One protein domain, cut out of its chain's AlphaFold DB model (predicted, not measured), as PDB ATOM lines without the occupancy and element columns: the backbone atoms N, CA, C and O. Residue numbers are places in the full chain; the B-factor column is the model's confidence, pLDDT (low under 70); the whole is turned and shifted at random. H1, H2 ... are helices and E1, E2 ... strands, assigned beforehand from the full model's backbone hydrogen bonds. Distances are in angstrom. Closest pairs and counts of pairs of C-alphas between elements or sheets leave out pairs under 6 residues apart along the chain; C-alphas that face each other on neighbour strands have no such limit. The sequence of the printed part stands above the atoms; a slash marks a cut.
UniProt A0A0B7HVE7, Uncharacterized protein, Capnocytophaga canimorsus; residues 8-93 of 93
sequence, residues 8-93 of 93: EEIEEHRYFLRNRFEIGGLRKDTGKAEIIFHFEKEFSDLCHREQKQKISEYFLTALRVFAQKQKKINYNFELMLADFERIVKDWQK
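This is residues 8 to 93 of the 93 residues of an uncharacterized protein of Capnocytophaga canimorsus (UniProt A0A0B7HVE7). What is the shape? A long helical hairpin, H3 and H4 side by side, has a small strand hairpin, E1 and E2, packed on H3; residues 8 to 14 stick out. What builds it? 86 printed residues hold four named helices and two strands, in order H1 E1 E2 H2 H3 H4, mostly helix; it is loose, radius of gyration of the C-alphas 15.5 A, spanning 45 by 36 by 20 A.

Where are the short elements? H1 is residues 8 to 13, from C-alpha 8 (39.772, 22.058, -5.030); E1 21 to 23, E2 35 to 37, H2 41 to 44. The long ones? H3, 48 to 69, measures 31.3 A; H4, 77 to 92, 22.2 A, ends at C-alpha 92 (43.987, -15.308, -14.262).

How do strands pair? Antiparallel, 167 degrees; N 22 and O 36, 2.8 A, are within hydrogen-bond range. What meets H3? H4 touches it, opposite ways at a shallow tilt of 2 degrees, closest C-alphas Ala 67 and Phe 77, 5.9 A. Helix backbones? In H3 and H4 every O i to N i+4 pair is within range; in H1, 1 of 2; H2 is too short.

Any cut? The printed part has no cut; E1 to E2 is a long link. Low confidence? Residues 8 to 19 are under 70.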
ATOM      1  N   GLU A   8      39.097  21.858  -6.317       56.41
ATOM      2  CA  GLU A   8      39.772  22.058  -5.030       56.41
ATOM      3  C   GLU A   8      40.106  20.709  -4.359       56.41
ATOM      4  O   GLU A   8      41.227  20.507  -3.898       56.41
ATOM      5  N   GLU A   9      39.201  19.726  -4.440       53.94
ATOM      6  CA  GLU A   9      39.413  18.351  -3.940       53.94
ATOM      7  C   GLU A   9      40.510  17.600  -4.727       53.94
ATOM      8  O   GLU A   9      41.174  16.693  -4.225       53.94
ATOM      9  N   ILE A  10      40.725  17.986  -5.985       53.81
ATOM     10  CA  ILE A  10      41.716  17.387  -6.888       53.81
ATOM     11  C   ILE A  10      43.133  17.871  -6.560       53.81
ATOM     12  O   ILE A  10      44.095  17.098  -6.635       53.81
ATOM     13  N   GLU A  11      43.266  19.146  -6.204       50.41
ATOM     14  CA  GLU A  11      44.548  19.781  -5.905       50.41
ATOM     15  C   GLU A  11      45.102  19.343  -4.540       50.41
ATOM     16  O   GLU A  11      46.313  19.142  -4.399       50.41
ATOM     17  N   GLU A  12      44.213  19.097  -3.572       50.47
ATOM     18  CA  GLU A  12      44.557  18.633  -2.225       50.47
ATOM     19  C   GLU A  12      45.040  17.166  -2.206       50.47
ATOM     20  O   GLU A  12      45.973  16.825  -1.476       50.47
ATOM     21  N   HIS A  13      44.489  16.301  -3.069       54.03
ATOM     22  CA  HIS A  13      44.782  14.859  -3.065       54.03
ATOM     23  C   HIS A  13      45.776  14.368  -4.135       54.03
ATOM     24  O   HIS A  13      46.151  13.197  -4.101       54.03
ATOM     25  N   ARG A  14      46.226  15.226  -5.067       45.88
ATOM     26  CA  ARG A  14      47.342  15.040  -6.036       45.88
ATOM     27  C   ARG A  14      47.495  13.700  -6.796       45.88
ATOM     28  O   ARG A  14      48.508  13.549  -7.477       45.88
ATOM     29  N   TYR A  15      46.553  12.751  -6.755       47.69
ATOM     30  CA  TYR A  15      46.797  11.409  -7.317       47.69
ATOM     31  C   TYR A  15      45.737  10.800  -8.244       47.69
ATOM     32  O   TYR A  15      46.091   9.868  -8.950       47.69
ATOM     33  N   PHE A  16      44.506  11.311  -8.380       44.53
ATOM     34  CA  PHE A  16      43.427  10.460  -8.932       44.53
ATOM     35  C   PHE A  16      42.794  10.845 -10.282       44.53
ATOM     36  O   PHE A  16      41.766  10.278 -10.648       44.53
ATOM     37  N   LEU A  17      43.384  11.749 -11.072       48.44
ATOM     38  CA  LEU A  17      42.772  12.206 -12.339       48.44
ATOM     39  C   LEU A  17      43.562  11.936 -13.613       48.44
ATOM     40  O   LEU A  17      43.265  12.514 -14.661       48.44
ATOM     41  N   ARG A  18      44.528  11.017 -13.581       54.72
ATOM     42  CA  ARG A  18      45.044  10.487 -14.843       54.72
ATOM     43  C   ARG A  18      44.105   9.394 -15.337       54.72
ATOM     44  O   ARG A  18      43.799   8.452 -14.607       54.72
ATOM     45  N   ASN A  19      43.657   9.500 -16.589       61.19
ATOM     46  CA  ASN A  19      42.981   8.383 -17.241       61.19
ATOM     47  C   ASN A  19      43.881   7.145 -17.117       61.19
ATOM     48  O   ASN A  19      45.049   7.185 -17.502       61.19
ATOM     49  N   ARG A  20      43.342   6.046 -16.572       73.44
ATOM     50  CA  ARG A  20      44.088   4.789 -16.353       73.44
ATOM     51  C   ARG A  20      44.632   4.191 -17.647       73.44
ATOM     52  O   ARG A  20      45.532   3.354 -17.614       73.44
ATOM     53  N   PHE A  21      44.084   4.626 -18.775       79.94
ATOM     54  CA  PHE A  21      44.572   4.301 -20.095       79.94
ATOM     55  C   PHE A  21      44.360   5.459 -21.076       79.94
ATOM     56  O   PHE A  21      43.350   6.167 -21.031       79.94
ATOM     57  N   GLU A  22      45.295   5.611 -22.003       84.88
ATOM     58  CA  GLU A  22      45.220   6.518 -23.141       84.88
ATOM     59  C   GLU A  22      45.075   5.674 -24.412       84.88
ATOM     60  O   GLU A  22      45.843   4.745 -24.646       84.88
ATOM     61  N   ILE A  23      44.054   5.962 -25.222       83.12
ATOM     62  CA  ILE A  23      43.811   5.247 -26.484       83.12
ATOM     63  C   ILE A  23      44.313   6.124 -27.622       83.12
ATOM     64  O   ILE A  23      43.713   7.166 -27.903       83.12
ATOM     65  N   GLY A  24      45.379   5.676 -28.277       81.25
ATOM     66  CA  GLY A  24      45.905   6.268 -29.497       81.25
ATOM     67  C   GLY A  24      44.986   6.051 -30.702       81.25
ATOM     68  O   GLY A  24      44.021   5.280 -30.677       81.25
ATOM     69  N   GLY A  25      45.279   6.760 -31.790       77.94
ATOM     70  CA  GLY A  25      44.565   6.578 -33.053       77.94
ATOM     71  C   GLY A  25      44.878   5.226 -33.698       77.94
ATOM     72  O   GLY A  25      45.989   4.713 -33.578       77.94
ATOM     73  N   LEU A  26      43.914   4.671 -34.437       83.62
ATOM     74  CA  LEU A  26      44.193   3.559 -35.339       83.62
ATOM     75  C   LEU A  26      44.904   4.094 -36.585       83.62
ATOM     76  O   LEU A  26      44.340   4.873 -37.360       83.62
ATOM     77  N   ARG A  27      46.133   3.637 -36.794       85.00
ATOM     78  CA  ARG A  27      46.896   3.896 -38.010       85.00
ATOM     79  C   ARG A  27      46.289   3.114 -39.174       85.00
ATOM     80  O   ARG A  27      46.318   1.888 -39.182       85.00
ATOM     81  N   LYS A  28      45.707   3.820 -40.149       80.38
ATOM     82  CA  LYS A  28      44.981   3.209 -41.281       80.38
ATOM     83  C   LYS A  28      45.886   2.471 -42.271       80.38
ATOM     84  O   LYS A  28      45.430   1.541 -42.920       80.38
ATOM     85  N   ASP A  29      47.134   2.902 -42.387       85.38
ATOM     86  CA  ASP A  29      48.166   2.318 -43.249       85.38
ATOM     87  C   ASP A  29      48.656   0.953 -42.742       85.38
ATOM     88  O   ASP A  29      48.950   0.063 -43.531       85.38
ATOM     89  N   THR A  30      48.730   0.785 -41.420       85.94
ATOM     90  CA  THR A  30      49.317  -0.400 -40.769       85.94
ATOM     91  C   THR A  30      48.314  -1.235 -39.977       85.94
ATOM     92  O   THR A  30      48.655  -2.326 -39.528       85.94
ATOM     93  N   GLY A  31      47.102  -0.725 -39.746       83.38
ATOM     94  CA  GLY A  31      46.110  -1.342 -38.863       83.38
ATOM     95  C   GLY A  31      46.520  -1.359 -37.386       83.38
ATOM     96  O   GLY A  31      45.911  -2.072 -36.593       83.38
ATOM     97  N   LYS A  32      47.555  -0.601 -36.997       87.06
ATOM     98  CA  LYS A  32      48.078  -0.590 -35.626       87.06
ATOM     99  C   LYS A  32      47.327   0.409 -34.757       87.06
ATOM    100  O   LYS A  32      47.162   1.568 -35.137       87.06
ATOM    101  N   ALA A  33      46.921  -0.034 -33.574       87.62
ATOM    102  CA  ALA A  33      46.410   0.817 -32.511       87.62
ATOM    103  C   ALA A  33      47.329   0.723 -31.295       87.62
ATOM    104  O   ALA A  33      47.908  -0.327 -31.025       87.62
ATOM    105  N   GLU A  34      47.440   1.828 -30.570       89.38
ATOM    106  CA  GLU A  34      48.215   1.914 -29.339       89.38
ATOM    107  C   GLU A  34      47.277   2.226 -28.176       89.38
ATOM    108  O   GLU A  34      46.386   3.069 -28.287       89.38
ATOM    109  N   ILE A  35      47.471   1.522 -27.065       89.44
ATOM    110  CA  ILE A  35      46.790   1.779 -25.800       89.44
ATOM    111  C   ILE A  35      47.878   1.827 -24.734       89.44
ATOM    112  O   ILE A  35      48.597   0.848 -24.538       89.44
ATOM    113  N   ILE A  36      48.010   2.967 -24.064       88.94
ATOM    114  CA  ILE A  36      49.004   3.195 -23.012       88.94
ATOM    115  C   ILE A  36      48.292   3.060 -21.673       88.94
ATOM    116  O   ILE A  36      47.260   3.690 -21.478       88.94
ATOM    117  N   PHE A  37      48.826   2.262 -20.748       87.75
ATOM    118  CA  PHE A  37      48.281   2.118 -19.395       87.75
ATOM    119  C   PHE A  37      49.117   2.899 -18.384       87.75
ATOM    120  O   PHE A  37      50.347   2.864 -18.421       87.75
ATOM    121  N   HIS A  38      48.441   3.557 -17.444       85.19
ATOM    122  CA  HIS A  38      49.071   4.267 -16.337       85.19
ATOM    123  C   HIS A  38      48.682   3.611 -15.014       85.19
ATOM    124  O   HIS A  38      47.529   3.679 -14.579       85.19
ATOM    125  N   PHE A  39      49.665   2.985 -14.372       83.94
ATOM    126  CA  PHE A  39      49.530   2.428 -13.033       83.94
ATOM    127  C   PHE A  39      50.032   3.446 -12.010       83.94
ATOM    128  O   PHE A  39      51.109   4.017 -12.177       83.94
ATOM    129  N   GLU A  40      49.234   3.699 -10.976       82.44
ATOM    130  CA  GLU A  40      49.664   4.521  -9.841       82.44
ATOM    131  C   GLU A  40      50.537   3.699  -8.887       82.44
ATOM    132  O   GLU A  40      50.641   2.476  -9.015       82.44
ATOM    133  N   LYS A  41      51.165   4.370  -7.920       83.06
ATOM    134  CA  LYS A  41      52.079   3.735  -6.966       83.06
ATOM    135  C   LYS A  41      51.402   2.600  -6.191       83.06
ATOM    136  O   LYS A  41      52.011   1.552  -6.017       83.06
ATOM    137  N   GLU A  42      50.136   2.767  -5.826       84.38
ATOM    138  CA  GLU A  42      49.316   1.802  -5.088       84.38
ATOM    139  C   GLU A  42      49.172   0.474  -5.835       84.38
ATOM    140  O   GLU A  42      48.908  -0.556  -5.224       84.38
ATOM    141  N   PHE A  43      49.334   0.462  -7.163       86.00
ATOM    142  CA  PHE A  43      49.368  -0.783  -7.925       86.00
ATOM    143  C   PHE A  43      50.604  -1.623  -7.578       86.00
ATOM    144  O   PHE A  43      50.512  -2.847  -7.487       86.00
ATOM    145  N   SER A  44      51.748  -0.975  -7.361       86.38
ATOM    146  CA  SER A  44      52.998  -1.642  -6.995       86.38
ATOM    147  C   SER A  44      52.951  -2.240  -5.589       86.38
ATOM    148  O   SER A  44      53.666  -3.203  -5.331       86.38
ATOM    149  N   ASP A  45      52.089  -1.713  -4.716       92.50
ATOM    150  CA  ASP A  45      51.905  -2.205  -3.346       92.50
ATOM    151  C   ASP A  45      51.017  -3.467  -3.277       92.50
ATOM    152  O   ASP A  45      50.973  -4.145  -2.252       92.50
ATOM    153  N   LEU A  46      50.318  -3.809  -4.367       91.62
ATOM    154  CA  LEU A  46      49.487  -5.011  -4.460       91.62
ATOM    155  C   LEU A  46      50.328  -6.280  -4.610       91.62
ATOM    156  O   LEU A  46      51.387  -6.275  -5.242       91.62
ATOM    157  N   CYS A  47      49.809  -7.415  -4.136       94.44
ATOM    158  CA  CYS A  47      50.457  -8.691  -4.424       94.44
ATOM    159  C   CYS A  47      50.314  -9.061  -5.911       94.44
ATOM    160  O   CYS A  47      49.404  -8.606  -6.610       94.44
ATOM    161  N   HIS A  48      51.171  -9.955  -6.411       92.38
ATOM    162  CA  HIS A  48      51.166 -10.341  -7.830       92.38
ATOM    163  C   HIS A  48      49.808 -10.840  -8.336       92.38
ATOM    164  O   HIS A  48      49.443 -10.589  -9.484       92.38
ATOM    165  N   ARG A  49      49.033 -11.518  -7.483       92.50
ATOM    166  CA  ARG A  49      47.685 -11.979  -7.832       92.50
ATOM    167  C   ARG A  49      46.729 -10.806  -8.068       92.50
ATOM    168  O   ARG A  49      46.006 -10.797  -9.060       92.50
ATOM    169  N   GLU A  50      46.745  -9.819  -7.183       92.12
ATOM    170  CA  GLU A  50      45.912  -8.616  -7.280       92.12
ATOM    171  C   GLU A  50      46.351  -7.718  -8.441       92.12
ATOM    172  O   GLU A  50      45.508  -7.191  -9.166       92.12
ATOM    173  N   GLN A  51      47.660  -7.602  -8.682       91.69
ATOM    174  CA  GLN A  51      48.205  -6.910  -9.852       91.69
ATOM    175  C   GLN A  51      47.697  -7.537 -11.153       91.69
ATOM    176  O   GLN A  51      47.188  -6.838 -12.031       91.69
ATOM    177  N   LYS A  52      47.775  -8.868 -11.260       92.75
ATOM    178  CA  LYS A  52      47.282  -9.641 -12.407       92.75
ATOM    179  C   LYS A  52      45.785  -9.417 -12.633       92.75
ATOM    180  O   LYS A  52      45.354  -9.217 -13.771       92.75
ATOM    181  N   GLN A  53      44.999  -9.387 -11.556       91.31
ATOM    182  CA  GLN A  53      43.571  -9.090 -11.621       91.31
ATOM    183  C   GLN A  53      43.299  -7.655 -12.099       91.31
ATOM    184  O   GLN A  53      42.548  -7.472 -13.054       91.31
ATOM    185  N   LYS A  54      43.960  -6.644 -11.525       90.00
ATOM    186  CA  LYS A  54      43.777  -5.246 -11.949       90.00
ATOM    187  C   LYS A  54      44.208  -4.998 -13.395       90.00
ATOM    188  O   LYS A  54      43.492  -4.322 -14.129       90.00
ATOM    189  N   ILE A  55      45.337  -5.565 -13.836       91.06
ATOM    190  CA  ILE A  55      45.778  -5.468 -15.241       91.06
ATOM    191  C   ILE A  55      44.703  -6.035 -16.166       91.06
ATOM    192  O   ILE A  55      44.354  -5.408 -17.161       91.06
ATOM    193  N   SER A  56      44.163  -7.202 -15.824       92.00
ATOM    194  CA  SER A  56      43.118  -7.871 -16.598       92.00
ATOM    195  C   SER A  56      41.871  -6.997 -16.768       92.00
ATOM    196  O   SER A  56      41.357  -6.843 -17.877       92.00
ATOM    197  N   GLU A  57      41.406  -6.385 -15.678       89.88
ATOM    198  CA  GLU A  57      40.243  -5.494 -15.677       89.88
ATOM    199  C   GLU A  57      40.487  -4.236 -16.519       89.88
ATOM    200  O   GLU A  57      39.647  -3.859 -17.346       89.88
ATOM    201  N   TYR A  58      41.655  -3.606 -16.363       89.56
ATOM    202  CA  TYR A  58      42.031  -2.422 -17.138       89.56
ATOM    203  C   TYR A  58      42.148  -2.742 -18.624       89.56
ATOM    204  O   TYR A  58      41.638  -1.989 -19.454       89.56
ATOM    205  N   PHE A  59      42.757  -3.877 -18.956       90.94
ATOM    206  CA  PHE A  59      42.949  -4.313 -20.329       90.94
ATOM    207  C   PHE A  59      41.617  -4.512 -21.059       90.94
ATOM    208  O   PHE A  59      41.393  -3.914 -22.114       90.94
ATOM    209  N   LEU A  60      40.687  -5.270 -20.468       91.88
ATOM    210  CA  LEU A  60      39.360  -5.488 -21.051       91.88
ATOM    211  C   LEU A  60      38.557  -4.187 -21.154       91.88
ATOM    212  O   LEU A  60      37.889  -3.943 -22.159       91.88
ATOM    213  N   THR A  61      38.649  -3.323 -20.144       91.12
ATOM    214  CA  THR A  61      37.980  -2.016 -20.162       91.12
ATOM    215  C   THR A  61      38.498  -1.145 -21.306       91.12
ATOM    216  O   THR A  61      37.701  -0.600 -22.073       91.12
ATOM    217  N   ALA A  62      39.817  -1.055 -21.479       91.31
ATOM    218  CA  ALA A  62      40.415  -0.255 -22.541       91.31
ATOM    219  C   ALA A  62      40.065  -0.793 -23.937       91.31
ATOM    220  O   ALA A  62      39.739  -0.003 -24.826       91.31
ATOM    221  N   LEU A  63      40.044  -2.119 -24.123       92.00
ATOM    222  CA  LEU A  63      39.620  -2.738 -25.383       92.00
ATOM    223  C   LEU A  63      38.149  -2.460 -25.711       92.00
ATOM    224  O   LEU A  63      37.834  -2.152 -26.861       92.00
ATOM    225  N   ARG A  64      37.250  -2.510 -24.722       92.12
ATOM    226  CA  ARG A  64      35.830  -2.167 -24.924       92.12
ATOM    227  C   ARG A  64      35.666  -0.711 -25.355       92.12
ATOM    228  O   ARG A  64      34.948  -0.427 -26.313       92.12
ATOM    229  N   VAL A  65      36.373   0.215 -24.704       90.69
ATOM    230  CA  VAL A  65      36.354   1.635 -25.099       90.69
ATOM    231  C   VAL A  65      36.960   1.825 -26.494       90.69
ATOM    232  O   VAL A  65      36.432   2.604 -27.291       90.69
ATOM    233  N   PHE A  66      38.034   1.105 -26.827       90.75
ATOM    234  CA  PHE A  66      38.633   1.133 -28.160       90.75
ATOM    235  C   PHE A  66      37.643   0.660 -29.232       90.75
ATOM    236  O   PHE A  66      37.407   1.390 -30.196       90.75
ATOM    237  N   ALA A  67      36.999  -0.492 -29.035       91.12
ATOM    238  CA  ALA A  67      35.981  -1.025 -29.939       91.12
ATOM    239  C   ALA A  67      34.842  -0.018 -30.175       91.12
ATOM    240  O   ALA A  67      34.470   0.255 -31.316       91.12
ATOM    241  N   GLN A  68      34.350   0.627 -29.111       89.88
ATOM    242  CA  GLN A  68      33.318   1.662 -29.223       89.88
ATOM    243  C   GLN A  68      33.781   2.882 -30.034       89.88
ATOM    244  O   GLN A  68      33.028   3.387 -30.872       89.88
ATOM    245  N   LYS A  69      35.020   3.351 -29.822       88.81
ATOM    246  CA  LYS A  69      35.609   4.462 -30.594       88.81
ATOM    247  C   LYS A  69      35.804   4.104 -32.068       88.81
ATOM    248  O   LYS A  69      35.663   4.969 -32.930       88.81
ATOM    249  N   GLN A  70      36.095   2.838 -32.353       88.69
ATOM    250  CA  GLN A  70      36.424   2.331 -33.683       88.69
ATOM    251  C   GLN A  70      35.254   1.653 -34.412       88.69
ATOM    252  O   GLN A  70      35.447   1.107 -35.496       88.69
ATOM    253  N   LYS A  71      34.020   1.775 -33.903       85.25
ATOM    254  CA  LYS A  71      32.802   1.129 -34.439       85.25
ATOM    255  C   LYS A  71      32.504   1.347 -35.931       85.25
ATOM    256  O   LYS A  71      31.650   0.675 -36.489       85.25
ATOM    257  N   LYS A  72      33.139   2.339 -36.565       86.31
ATOM    258  CA  LYS A  72      32.973   2.649 -37.997       86.31
ATOM    259  C   LYS A  72      33.815   1.752 -38.907       86.31
ATOM    260  O   LYS A  72      33.669   1.816 -40.122       86.31
ATOM    261  N   ILE A  73      34.732   0.979 -38.338       87.31
ATOM    262  CA  ILE A  73      35.590   0.069 -39.085       87.31
ATOM    263  C   ILE A  73      34.849  -1.249 -39.259       87.31
ATOM    264  O   ILE A  73      34.258  -1.758 -38.310       87.31
ATOM    265  N   ASN A  74      34.898  -1.796 -40.473       89.44
ATOM    266  CA  ASN A  74      34.354  -3.115 -40.771       89.44
ATOM    267  C   ASN A  74      35.255  -4.201 -40.160       89.44
ATOM    268  O   ASN A  74      36.116  -4.767 -40.829       89.44
ATOM    269  N   TYR A  75      35.095  -4.417 -38.859       89.06
ATOM    270  CA  TYR A  75      35.823  -5.401 -38.075       89.06
ATOM    271  C   TYR A  75      34.895  -6.007 -37.022       89.06
ATOM    272  O   TYR A  75      34.049  -5.316 -36.451       89.06
ATOM    273  N   ASN A  76      35.054  -7.304 -36.748       93.94
ATOM    274  CA  ASN A  76      34.242  -8.004 -35.757       93.94
ATOM    275  C   ASN A  76      34.796  -7.778 -34.339       93.94
ATOM    276  O   ASN A  76      35.485  -8.628 -33.774       93.94
ATOM    277  N   PHE A  77      34.506  -6.602 -33.778       92.75
ATOM    278  CA  PHE A  77      34.957  -6.233 -32.434       92.75
ATOM    279  C   PHE A  77      34.371  -7.125 -31.334       92.75
ATOM    280  O   PHE A  77      35.057  -7.372 -30.349       92.75
ATOM    281  N   GLU A  78      33.150  -7.637 -31.503       94.62
ATOM    282  CA  GLU A  78      32.518  -8.539 -30.531       94.62
ATOM    283  C   GLU A  78      33.291  -9.856 -30.405       94.62
ATOM    284  O   GLU A  78      33.601 -10.291 -29.297       94.62
ATOM    285  N   LEU A  79      33.684 -10.453 -31.538       96.00
ATOM    286  CA  LEU A  79      34.515 -11.659 -31.542       96.00
ATOM    287  C   LEU A  79      35.880 -11.401 -30.894       96.00
ATOM    288  O   LEU A  79      36.315 -12.176 -30.047       96.00
ATOM    289  N   MET A  80      36.523 -10.283 -31.244       94.44
ATOM    290  CA  MET A  80      37.802  -9.884 -30.652       94.44
ATOM    291  C   MET A  80      37.699  -9.740 -29.127       94.44
ATOM    292  O   MET A  80      38.551 -10.249 -28.401       94.44
ATOM    293  N   LEU A  81      36.663  -9.059 -28.628       95.56
ATOM    294  CA  LEU A  81      36.441  -8.888 -27.192       95.56
ATOM    295  C   LEU A  81      36.212 -10.233 -26.495       95.56
ATOM    296  O   LEU A  81      36.836 -10.480 -25.465       95.56
ATOM    297  N   ALA A  82      35.394 -11.116 -27.071       96.75
ATOM    298  CA  ALA A  82      35.148 -12.449 -26.521       96.75
ATOM    299  C   ALA A  82      36.436 -13.290 -26.432       96.75
ATOM    300  O   ALA A  82      36.679 -13.955 -25.420       96.75
ATOM    301  N   ASP A  83      37.290 -13.225 -27.455       96.81
ATOM    302  CA  ASP A  83      38.583 -13.910 -27.454       96.81
ATOM    303  C   ASP A  83      39.519 -13.373 -26.367       96.81
ATOM    304  O   ASP A  83      40.090 -14.161 -25.608       96.81
ATOM    305  N   PHE A  84      39.639 -12.049 -26.226       95.25
ATOM    306  CA  PHE A  84      40.455 -11.460 -25.162       95.25
ATOM    307  C   PHE A  84      39.901 -11.752 -23.766       95.25
ATOM    308  O   PHE A  84      40.682 -12.027 -22.860       95.25
ATOM    309  N   GLU A  85      38.581 -11.754 -23.575       95.38
ATOM    310  CA  GLU A  85      37.966 -12.143 -22.301       95.38
ATOM    311  C   GLU A  85      38.314 -13.580 -21.915       95.38
ATOM    312  O   GLU A  85      38.616 -13.850 -20.750       95.38
ATOM    313  N   ARG A  86      38.315 -14.503 -22.881       96.06
ATOM    314  CA  ARG A  86      38.747 -15.886 -22.655       96.06
ATOM    315  C   ARG A  86      40.226 -15.954 -22.276       96.06
ATOM    316  O   ARG A  86      40.548 -16.561 -21.259       96.06
ATOM    317  N   ILE A  87      41.101 -15.300 -23.043       95.12
ATOM    318  CA  ILE A  87      42.551 -15.276 -22.780       95.12
ATOM    319  C   ILE A  87      42.837 -14.711 -21.388       95.12
ATOM    320  O   ILE A  87      43.636 -15.272 -20.646       95.12
ATOM    321  N   VAL A  88      42.166 -13.624 -21.011       93.81
ATOM    322  CA  VAL A  88      42.330 -12.993 -19.700       93.81
ATOM    323  C   VAL A  88      41.849 -13.913 -18.576       93.81
ATOM    324  O   VAL A  88      42.552 -14.063 -17.580       93.81
ATOM    325  N   LYS A  89      40.699 -14.582 -18.737       92.06
ATOM    326  CA  LYS A  89      40.209 -15.569 -17.760       92.06
ATOM    327  C   LYS A  89      41.162 -16.746 -17.595       92.06
ATOM    328  O   LYS A  89      41.365 -17.204 -16.475       92.06
ATOM    329  N   ASP A  90      41.732 -17.239 -18.690       93.69
ATOM    330  CA  ASP A  90      42.717 -18.319 -18.645       93.69
ATOM    331  C   ASP A  90      44.032 -17.851 -18.032       93.69
ATOM    332  O   ASP A  90      44.622 -18.584 -17.245       93.69
ATOM    333  N   TRP A  91      44.454 -16.617 -18.321       91.06
ATOM    334  CA  TRP A  91      45.625 -16.035 -17.691       91.06
ATOM    335  C   TRP A  91      45.425 -15.938 -16.192       91.06
ATOM    336  O   TRP A  91      46.345 -16.308 -15.493       91.06
ATOM    337  N   GLN A  92      44.269 -15.492 -15.693       86.69
ATOM    338  CA  GLN A  92      43.987 -15.308 -14.262       86.69
ATOM    339  C   GLN A  92      43.964 -16.593 -13.419       86.69
ATOM    340  O   GLN A  92      44.063 -16.478 -12.193       86.69
ATOM    341  N   LYS A  93      43.846 -17.769 -14.045       80.38
ATOM    342  CA  LYS A  93      44.004 -19.067 -13.370       80.38
ATOM    343  C   LYS A  93      45.428 -19.233 -12.818       80.38
ATOM    344  O   LYS A  93      45.550 -20.027 -11.864       80.38
TER     345      LYS A  93